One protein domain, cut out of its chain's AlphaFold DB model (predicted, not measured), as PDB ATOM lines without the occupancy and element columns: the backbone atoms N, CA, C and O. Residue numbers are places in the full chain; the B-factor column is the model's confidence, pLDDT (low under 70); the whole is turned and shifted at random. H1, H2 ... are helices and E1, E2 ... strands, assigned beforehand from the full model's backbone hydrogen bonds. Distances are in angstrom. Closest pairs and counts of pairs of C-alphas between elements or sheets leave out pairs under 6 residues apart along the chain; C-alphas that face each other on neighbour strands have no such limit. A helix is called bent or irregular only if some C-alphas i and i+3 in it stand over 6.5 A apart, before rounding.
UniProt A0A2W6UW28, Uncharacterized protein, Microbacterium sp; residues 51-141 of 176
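This is residues 51 to 141 of the 176 residues of an uncharacterized protein of Microbacterium sp (UniProt A0A2W6UW28). A small three-stranded sheet, E1, E4 and E5, makes one end of the domain and the helix H2 the other; between them H1 packs on the short strand pair E2 and E3. H3 and H4 lie near opposite ends of the three-stranded sheet's strands, and the long stretch of residues 114 to 134 runs out from H4 towards the H2 end and folds back to E5. The printed part has 91 residues, with four named helices and five named strands in the order E1 H1 E2 H2 E3 H3 E4 H4 E5; the class is mixed, helices and strands. The larger sheet has the order E1 E4 E5 and is mixed, the smaller one, E2 E3, is antiparallel. The whole is compact, with a radius of gyration of the C-alphas of 12.5 A and spans of 36 by 25 by 20 A.

E1, residues 51 to 53, is an edge strand parallel to E4, residues 102 to 105, at 18 degrees, with N 53 and O 104 within hydrogen-bond range at 2.8 A. On the other side of E4, E5, residues 135 to 138, is antiparallel to it at 165 degrees, with N 137 and O 103 2.8 A apart. H1, residues 56 to 65, only grazes this sheet; the closest C-alphas of E1 and H1 are those of Val 53 and Trp 59, 6.3 A apart. E2, residues 67 to 69, is antiparallel to E3, residues 89 to 91, at 133 degrees, with N 68 and O 90 2.9 A apart. The closest C-alphas of H1 and E3 are those of Cys 63 and Leu 91, 5.3 A apart. H2, residues 71 to 82, is apart from H1; its closest C-alpha to E3 is that of Thr 71, 7.2 A from that of Leu 89. H3, residues 93 to 97, only grazes the larger sheet and is near E2. H4, residues 107 to 113, only grazes that sheet too; H1 and H4 only just touch, with 3 pairs of C-alphas within 8 A, the closest Pro 56 and Ala 113 at 5.1 A, their lines about perpendicular at 75 degrees. Every O i to N i+4 pair is within hydrogen-bond range in H1, H3 and H4, and 6 of 8 are in H2.

E1 begins at C-alpha 51, (193.112, 141.757, 147.438), and spans 6.8 A; E2 spans 6.4 A and E3 6.9 A. H1 is 14.4 A long. H2 is 13.6 A long and irregular, with C-alphas 73 and 76 7.7 A apart; it begins at C-alpha 71, (207.425, 123.719, 157.327). H3 spans 6.2 A, E4 10.1 A, H4 10.0 A and E5 9.5 A, which ends at C-alpha 138, (201.522, 147.113, 150.086).

The two C-alphas farthest apart are those of Gly 83 and Asp 141, 38.2 A. The printed part has no cut. The link from H4 to E5, 21 residues, is long; within it residues 118 to 119 pair antiparallel with residues 125 to 126. The link from H2 to E3 is short, and the other six are tight. The mean pLDDT of the printed part is 96.5, and no printed residue is under 70.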
ATOM      1  N   LEU A  51     193.734 143.030 147.101       98.25
ATOM      2  CA  LEU A  51     193.112 141.757 147.438       98.25
ATOM      3  C   LEU A  51     192.610 141.803 148.881       98.25
ATOM      4  O   LEU A  51     193.398 142.081 149.778       98.25
ATOM      5  N   GLU A  52     191.341 141.487 149.128       98.19
ATOM      6  CA  GLU A  52     190.806 141.402 150.494       98.19
ATOM      7  C   GLU A  52     190.797 139.964 151.025       98.19
ATOM      8  O   GLU A  52     190.296 139.050 150.370       98.19
ATOM      9  N   VAL A  53     191.284 139.780 152.253       98.62
ATOM     10  CA  VAL A  53     191.146 138.555 153.051       98.62
ATOM     11  C   VAL A  53     190.073 138.800 154.110       98.62
ATOM     12  O   VAL A  53     190.226 139.636 155.011       98.62
ATOM     13  N   ARG A  54     188.949 138.092 153.990       98.50
ATOM     14  CA  ARG A  54     187.735 138.340 154.784       98.50
ATOM     15  C   ARG A  54     187.388 137.175 155.701       98.50
ATOM     16  O   ARG A  54     186.586 137.338 156.618       98.50
ATOM     17  N   SER A  55     188.000 136.019 155.470       98.44
ATOM     18  CA  SER A  55     187.722 134.768 156.165       98.44
ATOM     19  C   SER A  55     188.927 133.811 156.133       98.44
ATOM     20  O   SER A  55     189.850 134.008 155.334       98.44
ATOM     21  N   PRO A  56     188.913 132.724 156.932       98.38
ATOM     22  CA  PRO A  56     189.914 131.662 156.832       98.38
ATOM     23  C   PRO A  56     189.911 130.974 155.459       98.38
ATOM     24  O   PRO A  56     190.958 130.544 154.985       98.38
ATOM     25  N   ALA A  57     188.741 130.881 154.811       98.69
ATOM     26  CA  ALA A  57     188.601 130.254 153.499       98.69
ATOM     27  C   ALA A  57     189.328 131.055 152.410       98.69
ATOM     28  O   ALA A  57     190.067 130.463 151.630       98.69
ATOM     29  N   ASP A  58     189.212 132.389 152.425       98.62
ATOM     30  CA  ASP A  58     189.949 133.249 151.489       98.62
ATOM     31  C   ASP A  58     191.460 133.031 151.634       98.62
ATOM     32  O   ASP A  58     192.176 132.882 150.647       98.62
ATOM     33  N   TRP A  59     191.956 132.953 152.874       98.50
ATOM     34  CA  TRP A  59     193.369 132.680 153.135       98.50
ATOM     35  C   TRP A  59     193.806 131.308 152.615       98.50
ATOM     36  O   TRP A  59     194.837 131.198 151.950       98.50
ATOM     37  N   ALA A  60     193.017 130.263 152.877       98.69
ATOM     38  CA  ALA A  60     193.291 128.918 152.381       98.69
ATOM     39  C   ALA A  60     193.335 128.877 150.843       98.69
ATOM     40  O   ALA A  60     194.260 128.303 150.267       98.69
ATOM     41  N   ASP A  61     192.382 129.530 150.174       98.69
ATOM     42  CA  ASP A  61     192.330 129.631 148.714       98.69
ATOM     43  C   ASP A  61     193.581 130.326 148.155       98.69
ATOM     44  O   ASP A  61     194.179 129.851 147.183       98.69
ATOM     45  N   LEU A  62     194.049 131.392 148.811       98.38
ATOM     46  CA  LEU A  62     195.292 132.072 148.445       98.38
ATOM     47  C   LEU A  62     196.526 131.198 148.659       98.38
ATOM     48  O   LEU A  62     197.405 131.189 147.797       98.38
ATOM     49  N   CYS A  63     196.597 130.436 149.753       98.56
ATOM     50  CA  CYS A  63     197.681 129.481 149.973       98.56
ATOM     51  C   CYS A  63     197.734 128.419 148.869       98.56
ATOM     52  O   CYS A  63     198.829 128.049 148.449       98.56
ATOM     53  N   ARG A  64     196.583 127.960 148.350       98.56
ATOM     54  CA  ARG A  64     196.548 127.023 147.212       98.56
ATOM     55  C   ARG A  64     196.963 127.682 145.897       98.56
ATOM     56  O   ARG A  64     197.664 127.065 145.101       98.56
ATOM     57  N   ALA A  65     196.547 128.926 145.661       98.19
ATOM     58  CA  ALA A  65     196.864 129.653 144.429       98.19
ATOM     59  C   ALA A  65     198.331 130.127 144.371       98.19
ATOM     60  O   ALA A  65     198.959 130.118 143.307       98.19
ATOM     61  N   TYR A  66     198.895 130.509 145.519       98.12
ATOM     62  CA  TYR A  66     200.236 131.074 145.665       98.12
ATOM     63  C   TYR A  66     201.022 130.367 146.780       98.12
ATOM     64  O   TYR A  66     201.395 131.008 147.762       98.12
ATOM     65  N   PRO A  67     201.308 129.060 146.658       98.06
ATOM     66  CA  PRO A  67     201.917 128.307 147.745       98.06
ATOM     67  C   PRO A  67     203.385 128.691 147.949       98.06
ATOM     68  O   PRO A  67     204.170 128.774 146.998       98.06
ATOM     69  N   MET A  68     203.767 128.857 149.212       97.62
ATOM     70  CA  MET A  68     205.150 128.826 149.672       97.62
ATOM     71  C   MET A  68     205.256 127.913 150.894       97.62
ATOM     72  O   MET A  68     204.663 128.184 151.936       97.62
ATOM     73  N   GLU A  69     206.010 126.824 150.760       97.50
ATOM     74  CA  GLU A  69     206.217 125.854 151.834       97.50
ATOM     75  C   GLU A  69     207.225 126.385 152.856       97.50
ATOM     76  O   GLU A  69     208.304 126.860 152.503       97.50
ATOM     77  N   VAL A  70     206.848 126.351 154.136       96.06
ATOM     78  CA  VAL A  70     207.628 126.952 155.234       96.06
ATOM     79  C   VAL A  70     207.794 126.022 156.435       96.06
ATOM     80  O   VAL A  70     208.251 126.449 157.503       96.06
ATOM     81  N   THR A  71     207.477 124.737 156.268       95.12
ATOM     82  CA  THR A  71     207.425 123.719 157.327       95.12
ATOM     83  C   THR A  71     208.702 123.705 158.144       95.12
ATOM     84  O   THR A  71     208.645 123.785 159.369       95.12
ATOM     85  N   ALA A  72     209.869 123.673 157.492       92.12
ATOM     86  CA  ALA A  72     211.159 123.606 158.181       92.12
ATOM     87  C   ALA A  72     211.356 124.734 159.210       92.12
ATOM     88  O   ALA A  72     211.950 124.512 160.262       92.12
ATOM     89  N   SER A  73     210.816 125.918 158.921       90.62
ATOM     90  CA  SER A  73     211.021 127.135 159.711       90.62
ATOM     91  C   SER A  73     209.889 127.472 160.688       90.62
ATOM     92  O   SER A  73     210.135 128.197 161.648       90.62
ATOM     93  N   ARG A  74     208.664 126.972 160.456       92.19
ATOM     94  CA  ARG A  74     207.454 127.314 161.239       92.19
ATOM     95  C   ARG A  74     206.916 126.158 162.076       92.19
ATOM     96  O   ARG A  74     206.253 126.399 163.082       92.19
ATOM     97  N   ARG A  75     207.215 124.904 161.701       91.25
ATOM     98  CA  ARG A  75     206.561 123.705 162.262       91.25
ATOM     99  C   ARG A  75     206.545 123.654 163.783       91.25
ATOM    100  O   ARG A  75     205.592 123.135 164.335       91.25
ATOM    101  N   HIS A  76     207.583 124.146 164.460       90.19
ATOM    102  CA  HIS A  76     207.679 124.040 165.913       90.19
ATOM    103  C   HIS A  76     206.741 125.018 166.624       90.19
ATOM    104  O   HIS A  76     205.964 124.593 167.479       90.19
ATOM    105  N   ASP A  77     206.767 126.298 166.255       91.25
ATOM    106  CA  ASP A  77     205.907 127.303 166.886       91.25
ATOM    107  C   ASP A  77     204.451 127.126 166.467       91.25
ATOM    108  O   ASP A  77     203.552 127.171 167.305       91.25
ATOM    109  N   TRP A  78     204.210 126.814 165.196       94.88
ATOM    110  CA  TRP A  78     202.853 126.604 164.707       94.88
ATOM    111  C   TRP A  78     202.241 125.321 165.264       94.88
ATOM    112  O   TRP A  78     201.081 125.347 165.667       94.88
ATOM    113  N   PHE A  79     203.013 124.240 165.432       93.25
ATOM    114  CA  PHE A  79     202.548 123.066 166.180       93.25
ATOM    115  C   PHE A  79     202.199 123.414 167.630       93.25
ATOM    116  O   PHE A  79     201.185 122.951 168.145       93.25
ATOM    117  N   ARG A  80     203.007 124.237 168.312       90.81
ATOM    118  CA  ARG A  80     202.729 124.626 169.705       90.81
ATOM    119  C   ARG A  80     201.420 125.395 169.859       90.81
ATOM    120  O   ARG A  80     200.777 125.238 170.892       90.81
ATOM    121  N   VAL A  81     201.055 126.212 168.873       91.44
ATOM    122  CA  VAL A  81     199.817 127.005 168.905       91.44
ATOM    123  C   VAL A  81     198.606 126.193 168.446       91.44
ATOM    124  O   VAL A  81     197.542 126.289 169.047       91.44
ATOM    125  N   THR A  82     198.760 125.372 167.408       94.94
ATOM    126  CA  THR A  82     197.625 124.724 166.725       94.94
ATOM    127  C   THR A  82     197.426 123.253 167.083       94.94
ATOM    128  O   THR A  82     196.351 122.706 166.863       94.94
ATOM    129  N   GLY A  83     198.466 122.577 167.575       94.88
ATOM    130  CA  GLY A  83     198.498 121.126 167.764       94.88
ATOM    131  C   GLY A  83     198.617 120.303 166.473       94.88
ATOM    132  O   GLY A  83     198.705 119.080 166.557       94.88
ATOM    133  N   ARG A  84     198.639 120.932 165.290       95.38
ATOM    134  CA  ARG A  84     198.678 120.233 163.999       95.38
ATOM    135  C   ARG A  84     200.094 119.825 163.609       95.38
ATOM    136  O   ARG A  84     201.018 120.635 163.617       95.38
ATOM    137  N   GLU A  85     200.250 118.575 163.193       93.94
ATOM    138  CA  GLU A  85     201.457 118.082 162.528       93.94
ATOM    139  C   GLU A  85     201.286 118.108 161.002       93.94
ATOM    140  O   GLU A  85     200.168 118.127 160.494       93.94
ATOM    141  N   GLY A  86     202.399 118.099 160.266       95.06
ATOM    142  CA  GLY A  86     202.403 118.075 158.801       95.06
ATOM    143  C   GLY A  86     202.979 119.342 158.164       95.06
ATOM    144  O   GLY A  86     203.507 120.209 158.870       95.06
ATOM    145  N   PRO A  87     202.939 119.425 156.825       97.50
ATOM    146  CA  PRO A  87     203.483 120.553 156.091       97.50
ATOM    147  C   PRO A  87     202.659 121.830 156.285       97.50
ATOM    148  O   PRO A  87     201.446 121.799 156.520       97.50
ATOM    149  N   TRP A  88     203.357 122.960 156.186       98.19
ATOM    150  CA  TRP A  88     202.829 124.300 156.417       98.19
ATOM    151  C   TRP A  88     203.074 125.199 155.211       98.19
ATOM    152  O   TRP A  88     204.196 125.268 154.701       98.19
ATOM    153  N   LEU A  89     202.034 125.922 154.797       98.31
ATOM    154  CA  LEU A  89     202.082 126.886 153.703       98.31
ATOM    155  C   LEU A  89     201.863 128.311 154.213       98.31
ATOM    156  O   LEU A  89     201.098 128.545 155.148       98.31
ATOM    157  N   ILE A  90     202.493 129.266 153.540       97.62
ATOM    158  CA  ILE A  90     202.074 130.672 153.507       97.62
ATOM    159  C   ILE A  90     201.955 131.131 152.060       97.62
ATOM    160  O   ILE A  90     202.188 130.360 151.127       97.62
ATOM    161  N   LEU A  91     201.590 132.396 151.879       97.62
ATOM    162  CA  LEU A  91     201.541 133.010 150.567       97.62
ATOM    163  C   LEU A  91     202.953 133.243 150.023       97.62
ATOM    164  O   LEU A  91     203.838 133.748 150.717       97.62
ATOM    165  N   ASN A  92     203.152 132.935 148.748       97.69
ATOM    166  CA  ASN A  92     204.288 133.427 147.988       97.69
ATOM    167  C   ASN A  92     204.043 134.901 147.623       97.69
ATOM    168  O   ASN A  92     203.467 135.215 146.581       97.69
ATOM    169  N   TRP A  93     204.472 135.796 148.513       96.94
ATOM    170  CA  TRP A  93     204.283 137.245 148.403       96.94
ATOM    171  C   TRP A  93     204.892 137.856 147.137       96.94
ATOM    172  O   TRP A  93     204.302 138.763 146.555       96.94
ATOM    173  N   GLU A  94     206.024 137.325 146.669       95.81
ATOM    174  CA  GLU A  94     206.659 137.746 145.414       95.81
ATOM    175  C   GLU A  94     205.787 137.397 144.199       95.81
ATOM    176  O   GLU A  94     205.608 138.204 143.291       95.81
ATOM    177  N   ARG A  95     205.168 136.211 144.180       97.50
ATOM    178  CA  ARG A  95     204.233 135.851 143.103       97.50
ATOM    179  C   ARG A  95     202.933 136.651 143.166       97.50
ATOM    180  O   ARG A  95     202.360 136.932 142.114       97.50
ATOM    181  N   LEU A  96     202.464 137.004 144.366       96.75
ATOM    182  CA  LEU A  96     201.298 137.877 144.525       96.75
ATOM    183  C   LEU A  96     201.568 139.288 143.996       96.75
ATOM    184  O   LEU A  96     200.694 139.837 143.327       96.75
ATOM    185  N   SER A  97     202.758 139.851 144.236       96.88
ATOM    186  CA  SER A  97     203.087 141.226 143.826       96.88
ATOM    187  C   SER A  97     203.081 141.426 142.305       96.88
ATOM    188  O   SER A  97     202.855 142.531 141.823       96.88
ATOM    189  N   ALA A  98     203.226 140.352 141.524       97.31
ATOM    190  CA  ALA A  98     203.062 140.399 140.070       97.31
ATOM    191  C   ALA A  98     201.614 140.716 139.627       97.31
ATOM    192  O   ALA A  98     201.380 141.140 138.492       97.31
ATOM    193  N   GLN A  99     200.621 140.490 140.494       97.31
ATOM    194  CA  GLN A  99     199.192 140.608 140.174       97.31
ATOM    195  C   GLN A  99     198.412 141.537 141.103       97.31
ATOM    196  O   GLN A  99     197.313 141.952 140.743       97.31
ATOM    197  N   TRP A 100     198.949 141.868 142.267       98.44
ATOM    198  CA  TRP A 100     198.265 142.668 143.270       98.44
ATOM    199  C   TRP A 100     199.209 143.729 143.801       98.44
ATOM    200  O   TRP A 100     200.384 143.468 144.045       98.44
ATOM    201  N   ASP A 101     198.672 144.925 143.985       98.44
ATOM    202  CA  ASP A 101     199.409 146.054 144.540       98.44
ATOM    203  C   ASP A 101     199.403 146.024 146.067       98.44
ATOM    204  O   ASP A 101     200.330 146.518 146.708       98.44
ATOM    205  N   ALA A 102     198.371 145.417 146.658       98.25
ATOM    206  CA  ALA A 102     198.273 145.235 148.094       98.25
ATOM    207  C   ALA A 102     197.382 144.053 148.474       98.25
ATOM    208  O   ALA A 102     196.544 143.599 147.690       98.25
ATOM    209  N   VAL A 103     197.527 143.607 149.719       98.38
ATOM    210  CA  VAL A 103     196.591 142.688 150.366       98.38
ATOM    211  C   VAL A 103     196.083 143.336 151.647       98.38
ATOM    212  O   VAL A 103     196.874 143.822 152.452       98.38
ATOM    213  N   HIS A 104     194.769 143.352 151.829       98.00
ATOM    214  CA  HIS A 104     194.086 143.890 152.996       98.00
ATOM    215  C   HIS A 104     193.456 142.759 153.804       98.00
ATOM    216  O   HIS A 104     192.661 141.981 153.282       98.00
ATOM    217  N   LEU A 105     193.811 142.663 155.082       98.00
ATOM    218  CA  LEU A 105     193.146 141.778 156.032       98.00
ATOM    219  C   LEU A 105     192.071 142.574 156.758       98.00
ATOM    220  O   LEU A 105     192.391 143.424 157.584       98.00
ATOM    221  N   THR A 106     190.808 142.262 156.497       97.81
ATOM    222  CA  THR A 106     189.688 142.911 157.192       97.81
ATOM    223  C   THR A 106     189.688 142.580 158.691       97.81
ATOM    224  O   THR A 106     190.168 141.521 159.103       97.81
ATOM    225  N   THR A 107     189.072 143.428 159.522       96.56
ATOM    226  CA  THR A 107     188.865 143.127 160.956       96.56
ATOM    227  C   THR A 107     188.143 141.798 161.178       96.56
ATOM    228  O   THR A 107     188.506 141.039 162.074       96.56
ATOM    229  N   LEU A 108     187.136 141.487 160.353       97.44
ATOM    230  CA  LEU A 108     186.415 140.217 160.443       97.44
ATOM    231  C   LEU A 108     187.335 139.034 160.119       97.44
ATOM    232  O   LEU A 108     187.376 138.071 160.883       97.44
ATOM    233  N   GLY A 109     188.110 139.142 159.036       98.00
ATOM    234  CA  GLY A 109     189.115 138.151 158.659       98.00
ATOM    235  C   GLY A 109     190.086 137.889 159.804       98.00
ATOM    236  O   GLY A 109     190.239 136.741 160.215       98.00
ATOM    237  N   TYR A 110     190.636 138.949 160.403       97.12
ATOM    238  CA  TYR A 110     191.511 138.846 161.570       97.12
ATOM    239  C   TYR A 110     190.845 138.097 162.732       97.12
ATOM    240  O   TYR A 110     191.365 137.079 163.181       97.12
ATOM    241  N   LEU A 111     189.670 138.542 163.188       96.94
ATOM    242  CA  LEU A 111     188.983 137.926 164.332       96.94
ATOM    243  C   LEU A 111     188.598 136.461 164.086       96.94
ATOM    244  O   LEU A 111     188.496 135.686 165.033       96.94
ATOM    245  N   SER A 112     188.374 136.093 162.825       97.31
ATOM    246  CA  SER A 112     187.983 134.739 162.435       97.31
ATOM    247  C   SER A 112     189.151 133.776 162.203       97.31
ATOM    248  O   SER A 112     188.917 132.570 162.195       97.31
ATOM    249  N   ALA A 113     190.371 134.276 161.971       96.19
ATOM    250  CA  ALA A 113     191.455 133.471 161.395       96.19
ATOM    251  C   ALA A 113     192.842 133.693 162.022       96.19
ATOM    252  O   ALA A 113     193.703 132.816 161.927       96.19
ATOM    253  N   ALA A 114     193.096 134.858 162.625       94.56
ATOM    254  CA  ALA A 114     194.419 135.198 163.137       94.56
ATOM    255  C   ALA A 114     194.840 134.251 164.264       94.56
ATOM    256  O   ALA A 114     194.061 133.936 165.164       94.56
ATOM    257  N   ASN A 115     196.102 133.822 164.218       93.69
ATOM    258  CA  ASN A 115     196.755 133.008 165.241       93.69
ATOM    259  C   ASN A 115     196.054 131.665 165.528       93.69
ATOM    260  O   ASN A 115     196.249 131.069 166.588       93.69
ATOM    261  N   GLN A 116     195.260 131.174 164.574       95.25
ATOM    262  CA  GLN A 116     194.570 129.888 164.628       95.25
ATOM    263  C   GLN A 116     194.960 129.012 163.438       95.25
ATOM    264  O   GLN A 116     195.533 129.479 162.452       95.25
ATOM    265  N   LEU A 117     194.664 127.717 163.551       97.81
ATOM    266  CA  LEU A 117     194.852 126.786 162.449       97.81
ATOM    267  C   LEU A 117     193.888 127.112 161.309       97.81
ATOM    268  O   LEU A 117     192.679 127.179 161.517       97.81
ATOM    269  N   ILE A 118     194.431 127.210 160.102       98.50
ATOM    270  CA  ILE A 118     193.669 127.249 158.861       98.50
ATOM    271  C   ILE A 118     194.063 126.019 158.048       98.50
ATOM    272  O   ILE A 118     195.205 125.910 157.597       98.50
ATOM    273  N   ASP A 119     193.135 125.086 157.864       98.31
ATOM    274  CA  ASP A 119     193.361 123.943 156.985       98.31
ATOM    275  C   ASP A 119     193.330 124.407 155.525       98.31
ATOM    276  O   ASP A 119     192.332 124.942 155.036       98.31
ATOM    277  N   VAL A 120     194.452 124.226 154.829       98.44
ATOM    278  CA  VAL A 120     194.575 124.577 153.412       98.44
ATOM    279  C   VAL A 120     194.063 123.420 152.570       98.44
ATOM    280  O   VAL A 120     193.230 123.618 151.696       98.44
ATOM    281  N   ASP A 121     194.497 122.199 152.835       97.00
ATOM    282  CA  ASP A 121     193.974 120.991 152.198       97.00
ATOM    283  C   ASP A 121     194.125 119.794 153.149       97.00
ATOM    284  O   ASP A 121     194.323 119.979 154.350       97.00
ATOM    285  N   ALA A 122     193.991 118.569 152.634       96.12
ATOM    286  CA  ALA A 122     194.104 117.356 153.443       96.12
ATOM    287  C   ALA A 122     195.470 117.226 154.143       96.12
ATOM    288  O   ALA A 122     195.541 116.690 155.248       96.12
ATOM    289  N   ASP A 123     196.532 117.744 153.524       96.88
ATOM    290  CA  ASP A 123     197.911 117.562 153.965       96.88
ATOM    291  C   ASP A 123     198.530 118.853 154.512       96.88
ATOM    292  O   ASP A 123     199.413 118.783 155.369       96.88
ATOM    293  N   HIS A 124     198.053 120.035 154.111       98.44
ATOM    294  CA  HIS A 124     198.665 121.328 154.437       98.44
ATOM    295  C   HIS A 124     197.823 122.194 155.377       98.44
ATOM    296  O   HIS A 124     196.610 122.327 155.226       98.44
ATOM    297  N   GLY A 125     198.502 122.848 156.319       98.44
ATOM    298  CA  GLY A 125     197.927 123.876 157.185       98.44
ATOM    299  C   GLY A 125     198.580 125.237 156.954       98.44
ATOM    300  O   GLY A 125     199.653 125.342 156.354       98.44
ATOM    301  N   SER A 126     197.962 126.285 157.483       98.44
ATOM    302  CA  SER A 126     198.510 127.636 157.543       98.44
ATOM    303  C   SER A 126     198.080 128.344 158.829       98.44
ATOM    304  O   SER A 126     197.195 127.876 159.545       98.44
ATOM    305  N   VAL A 127     198.731 129.468 159.117       97.88
ATOM    306  CA  VAL A 127     198.398 130.394 160.202       97.88
ATOM    307  C   VAL A 127     198.595 131.815 159.673       97.88
ATOM    308  O   VAL A 127     199.597 132.103 159.012       97.88
ATOM    309  N   ILE A 128     197.662 132.718 159.972       97.00
ATOM    310  CA  ILE A 128     197.893 134.161 159.837       97.00
ATOM    311  C   ILE A 128     198.545 134.628 161.138       97.00
ATOM    312  O   ILE A 128     197.864 134.686 162.156       97.00
ATOM    313  N   GLY A 129     199.854 134.892 161.112       93.81
ATOM    314  CA  GLY A 129     200.630 135.294 162.285       93.81
ATOM    315  C   GLY A 129     201.373 136.606 162.056       93.81
ATOM    316  O   GLY A 129     202.104 136.735 161.064       93.81
ATOM    317  N   GLY A 130     201.204 137.547 162.989       91.00
ATOM    318  CA  GLY A 130     201.853 138.859 162.981       91.00
ATOM    319  C   GLY A 130     201.337 139.793 161.883       91.00
ATOM    320  O   GLY A 130     202.115 140.482 161.221       91.00
ATOM    321  N   TRP A 131     200.018 139.780 161.679       94.00
ATOM    322  CA  TRP A 131     199.266 140.693 160.831       94.00
ATOM    323  C   TRP A 131     198.083 141.274 161.615       94.00
ATOM    324  O   TRP A 131     197.051 140.626 161.769       94.00
ATOM    325  N   GLY A 132     198.193 142.530 162.058       93.06
ATOM    326  CA  GLY A 132     197.124 143.162 162.840       93.06
ATOM    327  C   GLY A 132     195.837 143.459 162.040       93.06
ATOM    328  O   GLY A 132     195.887 143.584 160.813       93.06
ATOM    329  N   PRO A 133     194.700 143.670 162.721       95.25
ATOM    330  CA  PRO A 133     193.371 143.782 162.110       95.25
ATOM    331  C   PRO A 133     193.200 145.039 161.256       95.25
ATOM    332  O   PRO A 133     193.604 146.125 161.658       95.25
ATOM    333  N   ASP A 134     192.552 144.902 160.102       96.25
ATOM    334  CA  ASP A 134     192.303 145.993 159.147       96.25
ATOM    335  C   ASP A 134     193.579 146.568 158.496       96.25
ATOM    336  O   ASP A 134     193.682 147.763 158.228       96.25
ATOM    337  N   ALA A 135     194.619 145.742 158.292       96.19
ATOM    338  CA  ALA A 135     195.890 146.204 157.697       96.19
ATOM    339  C   ALA A 135     195.893 145.943 156.226       96.19
ATOM    340  O   ALA A 135     195.596 144.832 155.795       96.19
ATOM    341  N   THR A 136     196.405 146.922 155.499       97.69
ATOM    342  CA  THR A 136     196.826 146.736 154.121       97.69
ATOM    343  C   THR A 136     198.342 146.630 154.069       97.69
ATOM    344  O   THR A 136     199.022 147.572 154.468       97.69
ATOM    345  N   ILE A 137     198.861 145.504 153.584       97.56
ATOM    346  CA  ILE A 137     200.274 145.323 153.235       97.56
ATOM    347  C   ILE A 137     200.429 145.668 151.755       97.56
ATOM    348  O   ILE A 137     199.821 145.021 150.900       97.56
ATOM    349  N   TRP A 138     201.250 146.670 151.452       97.94
ATOM    350  CA  TRP A 138     201.522 147.113 150.086       97.94
ATOM    351  C   TRP A 138     202.689 146.325 149.490       97.94
ATOM    352  O   TRP A 138     203.778 146.266 150.063       97.94
ATOM    353  N   LEU A 139     202.441 145.701 148.339       97.88
ATOM    354  CA  LEU A 139     203.382 144.839 147.619       97.88
ATOM    355  C   LEU A 139     204.157 145.594 146.534       97.88
ATOM    356  O   LEU A 139     205.219 145.144 146.105       97.88
ATOM    357  N   THR A 140     203.615 146.727 146.094       96.31
ATOM    358  CA  THR A 140     204.208 147.625 145.103       96.31
ATOM    359  C   THR A 140     204.330 149.033 145.680       96.31
ATOM    360  O   THR A 140     203.929 149.317 146.810       96.31
ATOM    361  N   ASP A 141     204.920 149.940 144.912       95.00
ATOM    362  CA  ASP A 141     205.232 151.296 145.347       95.00
ATOM    363  C   ASP A 141     204.101 152.306 145.068       95.00
ATOM    364  O   ASP A 141     204.323 153.514 145.098       95.00
TER     365      ASP A 141